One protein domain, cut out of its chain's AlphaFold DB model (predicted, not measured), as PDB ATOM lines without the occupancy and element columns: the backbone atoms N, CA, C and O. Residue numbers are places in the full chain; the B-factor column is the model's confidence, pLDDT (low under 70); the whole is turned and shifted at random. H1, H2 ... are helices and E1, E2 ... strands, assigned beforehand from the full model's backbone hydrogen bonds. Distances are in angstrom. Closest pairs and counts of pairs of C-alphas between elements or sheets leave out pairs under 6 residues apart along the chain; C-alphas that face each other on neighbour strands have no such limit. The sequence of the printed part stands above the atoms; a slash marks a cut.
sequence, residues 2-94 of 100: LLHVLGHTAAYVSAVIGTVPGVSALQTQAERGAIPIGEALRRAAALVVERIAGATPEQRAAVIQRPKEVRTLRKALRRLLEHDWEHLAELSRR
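Overview. This is residues 2 to 94 of the 100 residues of an uncharacterized protein of Chloroflexi bacterium (UniProt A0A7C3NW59). Two short helices, H1 and H2, follow one another along the middle, with the helical hairpin of H3 and H4 on one side and the long helix H6 on the other. At one end the short H5 sits by H2 and the start of H6, and the small strand hairpin of E1 and E2 sticks out with residues 65 to 70. The 93 printed residues hold six named helices and two named strands in the order H1 H2 H3 H4 H5 E1 E2 H6, mostly helix, with an antiparallel sheet in the order E1 - E2. The whole is compact, with a radius of gyration of the C-alphas of 14.0 A and spans of 38 by 29 by 22 A.

Along the chain. H1, residues 2 to 8, begins at C-alpha 2 (-8.288, -9.819, 14.890) and is 10.0 A long. H2 is residues 11 to 17, H3 residues 23 to 31, 12.3 A long, and H4 residues 37 to 53, 24.2 A long, ending at C-alpha 53 (7.505, 7.264, 7.020). H5 is residues 57 to 61, E1 residues 64 to 66 and E2 residues 69 to 71. H6, residues 73 to 92, is 28.4 A long and ends at C-alpha 92 (-4.395, -11.740, 26.770).

Arrangement. The helix packing is mostly aligned, helices touching at shallow tilts. H1 and H2 meet only through their link. H1 touches H3, closest C-alphas Gly 7 and Gln 27 at 6.3 A, opposite ways at 22 degrees. Residues 37 to 44 of H4 touch H1, closest C-alphas Leu 6 and Leu 41 at 5.8 A. Residues 80 to 87 of H6 touch H1 from Val 5 to Asp 84, C-alphas 6.6 A apart. Residues 73 to 80 of H6 touch H2, closest C-alphas Tyr 12 and Ala 76 at 5.1 A, opposite ways at 16 degrees. H3 and H4 are a hairpin at 5 degrees, closest C-alphas Ala 30 and Ile 37 at 5.3 A. H4 and H6 are apart. H2 and H5 only just touch, with 3 pairs of C-alphas within 8 A, the closest Ile 17 and Gln 59 at 5.7 A. E1 and E2 form an antiparallel hairpin; N 64 and O 71 are 2.8 A apart, within hydrogen-bond range. In H1, H3, H4, H5 and H6 every O i to N i+4 pair is within hydrogen-bond range; in H2 1 of 3 is, and 1 of 4 O i to N i+3 pairs.

Size, cuts and confidence. The two C-alphas farthest apart, of Glu 58 and Arg 94, are 42.4 A apart. The printed part has no cut, and its links between named elements are tight. Mean pLDDT of the printed part is 94.3, and no printed residue is under 70.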
ATOM      1  N   LEU A   2      -9.462 -10.121  15.739       88.62
ATOM      2  CA  LEU A   2      -8.288  -9.819  14.890       88.62
ATOM      3  C   LEU A   2      -8.629  -9.243  13.498       88.62
ATOM      4  O   LEU A   2      -7.944  -8.340  13.033       88.62
ATOM      5  N   LEU A   3      -9.716  -9.698  12.855       89.56
ATOM      6  CA  LEU A   3     -10.186  -9.095  11.592       89.56
ATOM      7  C   LEU A   3     -10.630  -7.639  11.786       89.56
ATOM      8  O   LEU A   3     -10.461  -6.814  10.897       89.56
ATOM      9  N   HIS A   4     -11.156  -7.318  12.971       91.81
ATOM     10  CA  HIS A   4     -11.525  -5.952  13.321       91.81
ATOM     11  C   HIS A   4     -10.278  -5.072  13.485       91.81
ATOM     12  O   HIS A   4     -10.257  -3.974  12.943       91.81
ATOM     13  N   VAL A   5      -9.221  -5.566  14.142       91.94
ATOM     14  CA  VAL A   5      -7.927  -4.861  14.203       91.94
ATOM     15  C   VAL A   5      -7.407  -4.576  12.793       91.94
ATOM     16  O   VAL A   5      -7.160  -3.420  12.462       91.94
ATOM     17  N   LEU A   6      -7.360  -5.597  11.931       91.38
ATOM     18  CA  LEU A   6      -6.893  -5.469  10.546       91.38
ATOM     19  C   LEU A   6      -7.671  -4.409   9.746       91.38
ATOM     20  O   LEU A   6      -7.066  -3.585   9.062       91.38
ATOM     21  N   GLY A   7      -9.003  -4.394   9.858       87.62
ATOM     22  CA  GLY A   7      -9.836  -3.400   9.174       87.62
ATOM     23  C   GLY A   7      -9.640  -1.966   9.676       87.62
ATOM     24  O   GLY A   7      -9.898  -1.009   8.946       87.62
ATOM     25  N   HIS A   8      -9.140  -1.792  10.901       90.50
ATOM     26  CA  HIS A   8      -8.887  -0.482  11.502       90.50
ATOM     27  C   HIS A   8      -7.429  -0.012  11.390       90.50
ATOM     28  O   HIS A   8      -7.184   1.189  11.537       90.50
ATOM     29  N   THR A   9      -6.487  -0.896  11.041       87.38
ATOM     30  CA  THR A   9      -5.040  -0.615  10.988       87.38
ATOM     31  C   THR A   9      -4.696   0.634  10.163       87.38
ATOM     32  O   THR A   9      -3.883   1.457  10.579       87.38
ATOM     33  N   ALA A  10      -5.352   0.846   9.017       91.06
ATOM     34  CA  ALA A  10      -5.125   2.028   8.176       91.06
ATOM     35  C   ALA A  10      -6.087   3.197   8.442       91.06
ATOM     36  O   ALA A  10      -5.822   4.321   8.003       91.06
ATOM     37  N   ALA A  11      -7.215   2.963   9.116       90.69
ATOM     38  CA  ALA A  11      -8.330   3.909   9.158       90.69
ATOM     39  C   ALA A  11      -7.967   5.214   9.887       90.69
ATOM     40  O   ALA A  11      -8.320   6.308   9.435       90.69
ATOM     41  N   TYR A  12      -7.218   5.112  10.989       91.00
ATOM     42  CA  TYR A  12      -6.831   6.271  11.794       91.00
ATOM     43  C   TYR A  12      -5.862   7.196  11.057       91.00
ATOM     44  O   TYR A  12      -6.080   8.409  11.013       91.00
ATOM     45  N   VAL A  13      -4.820   6.634  10.441       92.50
ATOM     46  CA  VAL A  13      -3.816   7.414   9.703       92.50
ATOM     47  C   VAL A  13      -4.365   7.936   8.380       92.50
ATOM     48  O   VAL A  13      -4.072   9.076   8.016       92.50
ATOM     49  N   SER A  14      -5.243   7.177   7.709       92.44
ATOM     50  CA  SER A  14      -5.802   7.587   6.414       92.44
ATOM     51  C   SER A  14      -6.594   8.886   6.487       92.44
ATOM     52  O   SER A  14      -6.628   9.661   5.535       92.44
ATOM     53  N   ALA A  15      -7.192   9.164   7.645       87.00
ATOM     54  CA  ALA A  15      -7.910  10.406   7.880       87.00
ATOM     55  C   ALA A  15      -7.012  11.654   7.913       87.00
ATOM     56  O   ALA A  15      -7.558  12.756   7.895       87.00
ATOM     57  N   VAL A  16      -5.685  11.491   8.007       92.31
ATOM     58  CA  VAL A  16      -4.710  12.588   8.094       92.31
ATOM     59  C   VAL A  16      -3.767  12.618   6.902       92.31
ATOM     60  O   VAL A  16      -3.555  13.677   6.320       92.31
ATOM     61  N   ILE A  17      -3.216  11.468   6.523       94.38
ATOM     62  CA  ILE A  17      -2.201  11.380   5.465       94.38
ATOM     63  C   ILE A  17      -2.758  10.749   4.182       94.38
ATOM     64  O   ILE A  17      -2.009  10.441   3.266       94.38
ATOM     65  N   GLY A  18      -4.074  10.586   4.058       91.94
ATOM     66  CA  GLY A  18      -4.685   9.958   2.886       91.94
ATOM     67  C   GLY A  18      -4.512   8.438   2.872       91.94
ATOM     68  O   GLY A  18      -3.960   7.848   3.794       91.94
ATOM     69  N   THR A  19      -5.034   7.793   1.834       93.38
ATOM     70  CA  THR A  19      -5.185   6.333   1.768       93.38
ATOM     71  C   THR A  19      -3.873   5.564   1.961       93.38
ATOM     72  O   THR A  19      -2.799   6.014   1.562       93.38
ATOM     73  N   VAL A  20      -3.981   4.369   2.554       95.25
ATOM     74  CA  VAL A  20      -2.913   3.357   2.614       95.25
ATOM     75  C   VAL A  20      -3.264   2.238   1.625       95.25
ATOM     76  O   VAL A  20      -4.102   1.386   1.944       95.25
ATOM     77  N   PRO A  21      -2.706   2.243   0.401       94.12
ATOM     78  CA  PRO A  21      -3.017   1.229  -0.601       94.12
ATOM     79  C   PRO A  21      -2.662  -0.182  -0.117       94.12
ATOM     80  O   PRO A  21      -1.711  -0.374   0.632       94.12
ATOM     81  N   GLY A  22      -3.431  -1.181  -0.550       94.31
ATOM     82  CA  GLY A  22      -3.156  -2.597  -0.273       94.31
ATOM     83  C   GLY A  22      -3.735  -3.149   1.036       94.31
ATOM     84  O   GLY A  22      -3.975  -4.352   1.111       94.31
ATOM     85  N   VAL A  23      -4.055  -2.311   2.029       94.50
ATOM     86  CA  VAL A  23      -4.613  -2.793   3.313       94.50
ATOM     87  C   VAL A  23      -5.993  -3.437   3.140       94.50
ATOM     88  O   VAL A  23      -6.236  -4.507   3.692       94.50
ATOM     89  N   SER A  24      -6.874  -2.862   2.312       93.50
ATOM     90  CA  SER A  24      -8.192  -3.460   2.040       93.50
ATOM     91  C   SER A  24      -8.087  -4.818   1.338       93.50
ATOM     92  O   SER A  24      -8.820  -5.744   1.671       93.50
ATOM     93  N   ALA A  25      -7.138  -4.969   0.410       96.00
ATOM     94  CA  ALA A  25      -6.898  -6.235  -0.273       96.00
ATOM     95  C   ALA A  25      -6.416  -7.317   0.705       96.00
ATOM     96  O   ALA A  25      -6.902  -8.445   0.651       96.00
ATOM     97  N   LEU A  26      -5.515  -6.970   1.633       96.75
ATOM     98  CA  LEU A  26      -5.069  -7.876   2.697       96.75
ATOM     99  C   LEU A  26      -6.218  -8.278   3.622       96.75
ATOM    100  O   LEU A  26      -6.326  -9.451   3.978       96.75
ATOM    101  N   GLN A  27      -7.095  -7.334   3.972       95.12
ATOM    102  CA  GLN A  27      -8.295  -7.622   4.752       95.12
ATOM    103  C   GLN A  27      -9.189  -8.635   4.033       95.12
ATOM    104  O   GLN A  27      -9.504  -9.673   4.608       95.12
ATOM    105  N   THR A  28      -9.524  -8.401   2.763       96.12
ATOM    106  CA  THR A  28     -10.351  -9.332   1.981       96.12
ATOM    107  C   THR A  28      -9.701 -10.711   1.838       96.12
ATOM    108  O   THR A  28     -10.389 -11.729   1.912       96.12
ATOM    109  N   GLN A  29      -8.382 -10.780   1.644       97.31
ATOM    110  CA  GLN A  29      -7.665 -12.057   1.571       97.31
ATOM    111  C   GLN A  29      -7.726 -12.815   2.905       97.31
ATOM    112  O   GLN A  29      -7.981 -14.018   2.904       97.31
ATOM    113  N   ALA A  30      -7.555 -12.123   4.035       96.81
ATOM    114  CA  ALA A  30      -7.663 -12.722   5.364       96.81
ATOM    115  C   ALA A  30      -9.096 -13.172   5.692       96.81
ATOM    116  O   ALA A  30      -9.288 -14.267   6.213       96.81
ATOM    117  N   GLU A  31     -10.107 -12.366   5.353       95.62
ATOM    118  CA  GLU A  31     -11.530 -12.696   5.533       95.62
ATOM    119  C   GLU A  31     -11.932 -13.960   4.768       95.62
ATOM    120  O   GLU A  31     -12.713 -14.767   5.266       95.62
ATOM    121  N   ARG A  32     -11.363 -14.161   3.574       96.56
ATOM    122  CA  ARG A  32     -11.586 -15.357   2.746       96.56
ATOM    123  C   ARG A  32     -10.715 -16.552   3.143       96.56
ATOM    124  O   ARG A  32     -10.801 -17.590   2.496       96.56
ATOM    125  N   GLY A  33      -9.846 -16.407   4.145       96.19
ATOM    126  CA  GLY A  33      -8.889 -17.442   4.542       96.19
ATOM    127  C   GLY A  33      -7.787 -17.712   3.510       96.19
ATOM    128  O   GLY A  33      -7.102 -18.725   3.611       96.19
ATOM    129  N   ALA A  34      -7.601 -16.828   2.525       97.44
ATOM    130  CA  ALA A  34      -6.588 -16.980   1.479       97.44
ATOM    131  C   ALA A  34      -5.160 -16.763   2.005       97.44
ATOM    132  O   ALA A  34      -4.212 -17.311   1.452       97.44
ATOM    133  N   ILE A  35      -5.013 -15.974   3.075       97.69
ATOM    134  CA  ILE A  35      -3.766 -15.824   3.831       97.69
ATOM    135  C   ILE A  35      -4.049 -15.929   5.335       97.69
ATOM    136  O   ILE A  35      -5.124 -15.515   5.784       97.69
ATOM    137  N   PRO A  36      -3.099 -16.430   6.146       96.81
ATOM    138  CA  PRO A  36      -3.240 -16.429   7.595       96.81
ATOM    139  C   PRO A  36      -3.406 -15.009   8.146       96.81
ATOM    140  O   PRO A  36      -2.675 -14.088   7.780       96.81
ATOM    141  N   ILE A  37      -4.312 -14.830   9.107       94.00
ATOM    142  CA  ILE A  37      -4.609 -13.507   9.679       94.00
ATOM    143  C   ILE A  37      -3.390 -12.823  10.313       94.00
ATOM    144  O   ILE A  37      -3.229 -11.610  10.201       94.00
ATOM    145  N   GLY A  38      -2.492 -13.597  10.930       92.81
ATOM    146  CA  GLY A  38      -1.244 -13.071  11.482       92.81
ATOM    147  C   GLY A  38      -0.290 -12.549  10.405       92.81
ATOM    148  O   GLY A  38       0.424 -11.577  10.637       92.81
ATOM    149  N   GLU A  39      -0.294 -13.154   9.214       96.94
ATOM    150  CA  GLU A  39       0.456 -12.641   8.066       96.94
ATOM    151  C   GLU A  39      -0.168 -11.344   7.543       96.94
ATOM    152  O   GLU A  39       0.545 -10.359   7.349       96.94
ATOM    153  N   ALA A  40      -1.494 -11.315   7.388       97.25
ATOM    154  CA  ALA A  40      -2.217 -10.130   6.935       97.25
ATOM    155  C   ALA A  40      -1.967  -8.915   7.842       97.25
ATOM    156  O   ALA A  40      -1.681  -7.831   7.340       97.25
ATOM    157  N   LEU A  41      -1.992  -9.109   9.167       94.94
ATOM    158  CA  LEU A  41      -1.686  -8.068  10.155       94.94
ATOM    159  C   LEU A  41      -0.261  -7.526  10.003       94.94
ATOM    160  O   LEU A  41      -0.077  -6.312   9.935       94.94
ATOM    161  N   ARG A  42       0.750  -8.401   9.886       95.88
ATOM    162  CA  ARG A  42       2.147  -7.967   9.693       95.88
ATOM    163  C   ARG A  42       2.328  -7.176   8.401       95.88
ATOM    164  O   ARG A  42       2.989  -6.142   8.400       95.88
ATOM    165  N   ARG A  43       1.721  -7.641   7.307       97.75
ATOM    166  CA  ARG A  43       1.795  -6.966   6.003       97.75
ATOM    167  C   ARG A  43       1.065  -5.624   6.017       97.75
ATOM    168  O   ARG A  43       1.594  -4.649   5.494       97.75
ATOM    169  N   ALA A  44      -0.103  -5.543   6.653       96.44
ATOM    170  CA  ALA A  44      -0.837  -4.288   6.797       96.44
ATOM    171  C   ALA A  44      -0.072  -3.278   7.663       96.44
ATOM    172  O   ALA A  44       0.020  -2.108   7.294       96.44
ATOM    173  N   ALA A  45       0.537  -3.731   8.764       95.38
ATOM    174  CA  ALA A  45       1.384  -2.894   9.607       95.38
ATOM    175  C   ALA A  45       2.582  -2.331   8.826       95.38
ATOM    176  O   ALA A  45       2.855  -1.138   8.919       95.38
ATOM    177  N   ALA A  46       3.248  -3.149   8.002       97.25
ATOM    178  CA  ALA A  46       4.352  -2.694   7.157       97.25
ATOM    179  C   ALA A  46       3.922  -1.585   6.178       97.25
ATOM    180  O   ALA A  46       4.584  -0.552   6.105       97.25
ATOM    181  N   LEU A  47       2.777  -1.747   5.502       97.25
ATOM    182  CA  LEU A  47       2.229  -0.726   4.597       97.25
ATOM    183  C   LEU A  47       1.890   0.579   5.329       97.25
ATOM    184  O   LEU A  47       2.127   1.674   4.819       97.25
ATOM    185  N   VAL A  48       1.338   0.480   6.541       96.19
ATOM    186  CA  VAL A  48       1.045   1.652   7.372       96.19
ATOM    187  C   VAL A  48       2.330   2.354   7.806       96.19
ATOM    188  O   VAL A  48       2.410   3.576   7.689       96.19
ATOM    189  N   VAL A  49       3.348   1.611   8.248       96.56
ATOM    190  CA  VAL A  49       4.659   2.166   8.625       96.56
ATOM    191  C   VAL A  49       5.313   2.874   7.443       96.56
ATOM    192  O   VAL A  49       5.742   4.016   7.590       96.56
ATOM    193  N   GLU A  50       5.330   2.244   6.267       96.88
ATOM    194  CA  GLU A  50       5.853   2.844   5.038       96.88
ATOM    195  C   GLU A  50       5.115   4.146   4.705       96.88
ATOM    196  O   GLU A  50       5.740   5.182   4.464       96.88
ATOM    197  N   ARG A  51       3.778   4.141   4.789       96.31
ATOM    198  CA  ARG A  51       2.980   5.342   4.543       96.31
ATOM    199  C   ARG A  51       3.291   6.452   5.545       96.31
ATOM    200  O   ARG A  51       3.381   7.608   5.133       96.31
ATOM    201  N   ILE A  52       3.428   6.138   6.832       95.69
ATOM    202  CA  ILE A  52       3.758   7.124   7.872       95.69
ATOM    203  C   ILE A  52       5.158   7.699   7.633       95.69
ATOM    204  O   ILE A  52       5.334   8.918   7.700       95.69
ATOM    205  N   ALA A  53       6.138   6.849   7.320       96.12
ATOM    206  CA  ALA A  53       7.505   7.264   7.020       96.12
ATOM    207  C   ALA A  53       7.557   8.185   5.788       96.12
ATOM    208  O   ALA A  53       8.228   9.217   5.811       96.12
ATOM    209  N   GLY A  54       6.770   7.867   4.756       96.31
ATOM    210  CA  GLY A  54       6.604   8.670   3.545       96.31
ATOM    211  C   GLY A  54       5.657   9.868   3.676       96.31
ATOM    212  O   GLY A  54       5.285  10.462   2.665       96.31
ATOM    213  N   ALA A  55       5.197  10.235   4.879       96.62
ATOM    214  CA  ALA A  55       4.394  11.445   5.051       96.62
ATOM    215  C   ALA A  55       5.194  12.692   4.628       96.62
ATOM    216  O   ALA A  55       6.394  12.788   4.886       96.62
ATOM    217  N   THR A  56       4.549  13.671   3.997       96.50
ATOM    218  CA  THR A  56       5.207  14.951   3.679       96.50
ATOM    219  C   THR A  56       5.298  15.844   4.928       96.50
ATOM    220  O   THR A  56       4.585  15.602   5.910       96.50
ATOM    221  N   PRO A  57       6.156  16.882   4.951       97.12
ATOM    222  CA  PRO A  57       6.161  17.867   6.035       97.12
ATOM    223  C   PRO A  57       4.780  18.492   6.288       97.12
ATOM    224  O   PRO A  57       4.363  18.606   7.439       97.12
ATOM    225  N   GLU A  58       4.032  18.796   5.228       95.81
ATOM    226  CA  GLU A  58       2.685  19.373   5.299       95.81
ATOM    227  C   GLU A  58       1.708  18.385   5.937       95.81
ATOM    228  O   GLU A  58       0.944  18.745   6.827       95.81
ATOM    229  N   GLN A  59       1.774  17.110   5.544       95.81
ATOM    230  CA  GLN A  59       0.962  16.043   6.130       95.81
ATOM    231  C   GLN A  59       1.288  15.805   7.611       95.81
ATOM    232  O   GLN A  59       0.388  15.547   8.411       95.81
ATOM    233  N   ARG A  60       2.565  15.912   7.997       96.12
ATOM    234  CA  ARG A  60       2.991  15.812   9.401       96.12
ATOM    235  C   ARG A  60       2.498  16.992  10.240       96.12
ATOM    236  O   ARG A  60       2.115  16.785  11.391       96.12
ATOM    237  N   ALA A  61       2.495  18.196   9.669       95.75
ATOM    238  CA  ALA A  61       2.047  19.423  10.326       95.75
ATOM    239  C   ALA A  61       0.523  19.639  10.260       95.75
ATOM    240  O   ALA A  61       0.001  20.518  10.945       95.75
ATOM    241  N   ALA A  62      -0.198  18.846   9.461       94.62
ATOM    242  CA  ALA A  62      -1.619  19.032   9.216       94.62
ATOM    243  C   ALA A  62      -2.456  18.985  10.507       94.62
ATOM    244  O   ALA A  62      -2.382  18.052  11.316       94.62
ATOM    245  N   VAL A  63      -3.324  19.989  10.639       95.75
ATOM    246  CA  VAL A  63      -4.354  20.084  11.674       95.75
ATOM    247  C   VAL A  63      -5.710  20.041  10.983       95.75
ATOM    248  O   VAL A  63      -6.158  21.020  10.393       95.75
ATOM    249  N   ILE A  64      -6.365  18.884  11.036       93.31
ATOM    250  CA  ILE A  64      -7.643  18.653  10.365       93.31
ATOM    251  C   ILE A  64      -8.776  18.917  11.349       93.31
ATOM    252  O   ILE A  64      -8.946  18.200  12.338       93.31
ATOM    253  N   GLN A  65      -9.571  19.935  11.040       93.31
ATOM    254  CA  GLN A  65     -10.776  20.284  11.780       93.31
ATOM    255  C   GLN A  65     -11.928  19.357  11.362       93.31
ATOM    256  O   GLN A  65     -12.278  19.273  10.184       93.31
ATOM    257  N   ARG A  66     -12.524  18.642  12.318       85.81
ATOM    258  CA  ARG A  66     -13.787  17.907  12.155       85.81
ATOM    259  C   ARG A  66     -14.825  18.526  13.097       85.81
ATOM    260  O   ARG A  66     -14.441  19.034  14.147       85.81
ATOM    261  N   PRO A  67     -16.135  18.406  12.811       87.94
ATOM    262  CA  PRO A  67     -17.185  19.029  13.628       87.94
ATOM    263  C   PRO A  67     -17.141  18.706  15.130       87.94
ATOM    264  O   PRO A  67     -17.674  19.462  15.931       87.94
ATOM    265  N   LYS A  68     -16.535  17.575  15.517       87.81
ATOM    266  CA  LYS A  68     -16.471  17.099  16.907       87.81
ATOM    267  C   LYS A  68     -15.054  17.000  17.468       87.81
ATOM    268  O   LYS A  68     -14.899  16.743  18.655       87.81
ATOM    269  N   GLU A  69     -14.024  17.141  16.635       88.62
ATOM    270  CA  GLU A  69     -12.645  16.929  17.075       88.62
ATOM    271  C   GLU A  69     -11.608  17.532  16.124       88.62
ATOM    272  O   GLU A  69     -11.826  17.685  14.926       88.62
ATOM    273  N   VAL A  70     -10.420  17.791  16.667       92.94
ATOM    274  CA  VAL A  70      -9.220  18.104  15.883       92.94
ATOM    275  C   VAL A  70      -8.396  16.837  15.704       92.94
ATOM    276  O   VAL A  70      -7.975  16.243  16.707       92.94
ATOM    277  N   ARG A  71      -8.083  16.480  14.454       92.25
ATOM    278  CA  ARG A  71      -7.173  15.382  14.104       92.25
ATOM    279  C   ARG A  71      -5.812  15.905  13.663       92.25
ATOM    280  O   ARG A  71      -5.712  16.804  12.838       92.25
ATOM    281  N   THR A  72      -4.766  15.291  14.196       95.75
ATOM    282  CA  THR A  72      -3.374  15.471  13.765       95.75
ATOM    283  C   THR A  72      -2.747  14.097  13.593       95.75
ATOM    284  O   THR A  72      -3.256  13.120  14.154       95.75
ATOM    285  N   LEU A  73      -1.621  14.004  12.881       95.62
ATOM    286  CA  LEU A  73      -0.933  12.723  12.708       95.62
ATOM    287  C   LEU A  73      -0.549  12.116  14.066       95.62
ATOM    288  O   LEU A  73      -0.784  10.937  14.302       95.62
ATOM    289  N   ARG A  74      -0.081  12.940  15.015       95.38
ATOM    290  CA  ARG A  74       0.221  12.501  16.388       95.38
ATOM    291  C   ARG A  74      -0.984  11.859  17.081       95.38
ATOM    292  O   ARG A  74      -0.840  10.812  17.703       95.38
ATOM    293  N   LYS A  75      -2.166  12.479  16.990       95.19
ATOM    294  CA  LYS A  75      -3.395  11.927  17.587       95.19
ATOM    295  C   LYS A  75      -3.844  10.647  16.882       95.19
ATOM    296  O   LYS A  75      -4.272   9.719  17.556       95.19
ATOM    297  N   ALA A  76      -3.721  10.590  15.556       94.50
ATOM    298  CA  ALA A  76      -4.049   9.400  14.779       94.50
ATOM    299  C   ALA A  76      -3.153   8.209  15.152       94.50
ATOM    300  O   ALA A  76      -3.671   7.130  15.421       94.50
ATOM    301  N   LEU A  77      -1.834   8.419  15.241       95.31
ATOM    302  CA  LEU A  77      -0.876   7.395  15.668       95.31
ATOM    303  C   LEU A  77      -1.149   6.926  17.093       95.31
ATOM    304  O   LEU A  77      -1.200   5.730  17.348       95.31
ATOM    305  N   ARG A  78      -1.386   7.869  18.011       95.88
ATOM    306  CA  ARG A  78      -1.759   7.538  19.386       95.88
ATOM    307  C   ARG A  78      -3.004   6.651  19.421       95.88
ATOM    308  O   ARG A  78      -2.976   5.626  20.086       95.88
ATOM    309  N   ARG A  79      -4.062   7.012  18.689       94.50
ATOM    310  CA  ARG A  79      -5.305   6.233  18.699       94.50
ATOM    311  C   ARG A  79      -5.148   4.858  18.048       94.50
ATOM    312  O   ARG A  79      -5.751   3.915  18.544       94.50
ATOM    313  N   LEU A  80      -4.347   4.745  16.986       94.19
ATOM    314  CA  LEU A  80      -3.998   3.455  16.385       94.19
ATOM    315  C   LEU A  80      -3.327   2.539  17.420       94.19
ATOM    316  O   LEU A  80      -3.788   1.428  17.635       94.19
ATOM    317  N   LEU A  81      -2.300   3.038  18.115       95.00
ATOM    318  CA  LEU A  81      -1.570   2.259  19.118       95.00
ATOM    319  C   LEU A  81      -2.431   1.905  20.337       95.00
ATOM    320  O   LEU A  81      -2.351   0.788  20.835       95.00
ATOM    321  N   GLU A  82      -3.259   2.839  20.816       96.50
ATOM    322  CA  GLU A  82      -4.215   2.576  21.899       96.50
ATOM    323  C   GLU A  82      -5.222   1.494  21.500       96.50
ATOM    324  O   GLU A  82      -5.465   0.581  22.279       96.50
ATOM    325  N   HIS A  83      -5.775   1.563  20.285       95.19
ATOM    326  CA  HIS A  83      -6.722   0.567  19.778       95.19
ATOM    327  C   HIS A  83      -6.078  -0.818  19.662       95.19
ATOM    328  O   HIS A  83      -6.633  -1.788  20.177       95.19
ATOM    329  N   ASP A  84      -4.887  -0.915  19.068       93.38
ATOM    330  CA  ASP A  84      -4.162  -2.185  18.958       93.38
ATOM    331  C   ASP A  84      -3.843  -2.770  20.346       93.38
ATOM    332  O   ASP A  84      -4.018  -3.972  20.575       93.38
ATOM    333  N   TRP A  85      -3.435  -1.923  21.297       95.25
ATOM    334  CA  TRP A  85      -3.168  -2.333  22.676       95.25
ATOM    335  C   TRP A  85      -4.434  -2.789  23.411       95.25
ATOM    336  O   TRP A  85      -4.401  -3.822  24.077       95.25
ATOM    337  N   GLU A  86      -5.557  -2.077  23.270       95.81
ATOM    338  CA  GLU A  86      -6.854  -2.446  23.859       95.81
ATOM    339  C   GLU A  86      -7.265  -3.867  23.424       95.81
ATOM    340  O   GLU A  86      -7.649  -4.689  24.262       95.81
ATOM    341  N   HIS A  87      -7.110  -4.193  22.134       94.75
ATOM    342  CA  HIS A  87      -7.418  -5.526  21.596       94.75
ATOM    343  C   HIS A  87      -6.415  -6.593  22.028       94.75
ATOM    344  O   HIS A  87      -6.809  -7.730  22.297       94.75
ATOM    345  N   LEU A  88      -5.129  -6.258  22.134       93.31
ATOM    346  CA  LEU A  88      -4.132  -7.181  22.674       93.31
ATOM    347  C   LEU A  88      -4.409  -7.492  24.156       93.31
ATOM    348  O   LEU A  88      -4.380  -8.654  24.563       93.31
ATOM    349  N   ALA A  89      -4.762  -6.478  24.945       95.75
ATOM    350  CA  ALA A  89      -5.169  -6.632  26.336       95.75
ATOM    351  C   ALA A  89      -6.467  -7.432  26.480       95.75
ATOM    352  O   ALA A  89      -6.619  -8.211  27.421       95.75
ATOM    353  N   GLU A  90      -7.412  -7.295  25.551       95.00
ATOM    354  CA  GLU A  90      -8.576  -8.177  25.487       95.00
ATOM    355  C   GLU A  90      -8.184  -9.632  25.185       95.00
ATOM    356  O   GLU A  90      -8.657 -10.536  25.871       95.00
ATOM    357  N   LEU A  91      -7.299  -9.875  24.210       93.19
ATOM    358  CA  LEU A  91      -6.836 -11.227  23.872       93.19
ATOM    359  C   LEU A  91      -6.101 -11.906  25.012       93.19
ATOM    360  O   LEU A  91      -6.345 -13.083  25.258       93.19
ATOM    361  N   SER A  92      -5.215 -11.182  25.690       95.06
ATOM    362  CA  SER A  92      -4.395 -11.740  26.770       95.06
ATOM    363  C   SER A  92      -5.221 -12.290  27.932       95.06
ATOM    364  O   SER A  92      -4.809 -13.222  28.614       95.06
ATOM    365  N   ARG A  93      -6.433 -11.760  28.125       95.31
ATOM    366  CA  ARG A  93      -7.374 -12.210  29.157       95.31
ATOM    367  C   ARG A  93      -8.155 -13.468  28.765       95.31
ATOM    368  O   ARG A  93      -8.905 -13.991  29.586       95.31
ATOM    369  N   ARG A  94      -8.030 -13.948  27.525       93.81
ATOM    370  CA  ARG A  94      -8.735 -15.144  27.040       93.81
ATOM    371  C   ARG A  94      -7.920 -16.412  27.339       93.81
ATOM    372  O   ARG A  94      -6.692 -16.363  27.282       93.81
TER     373      ARG A  94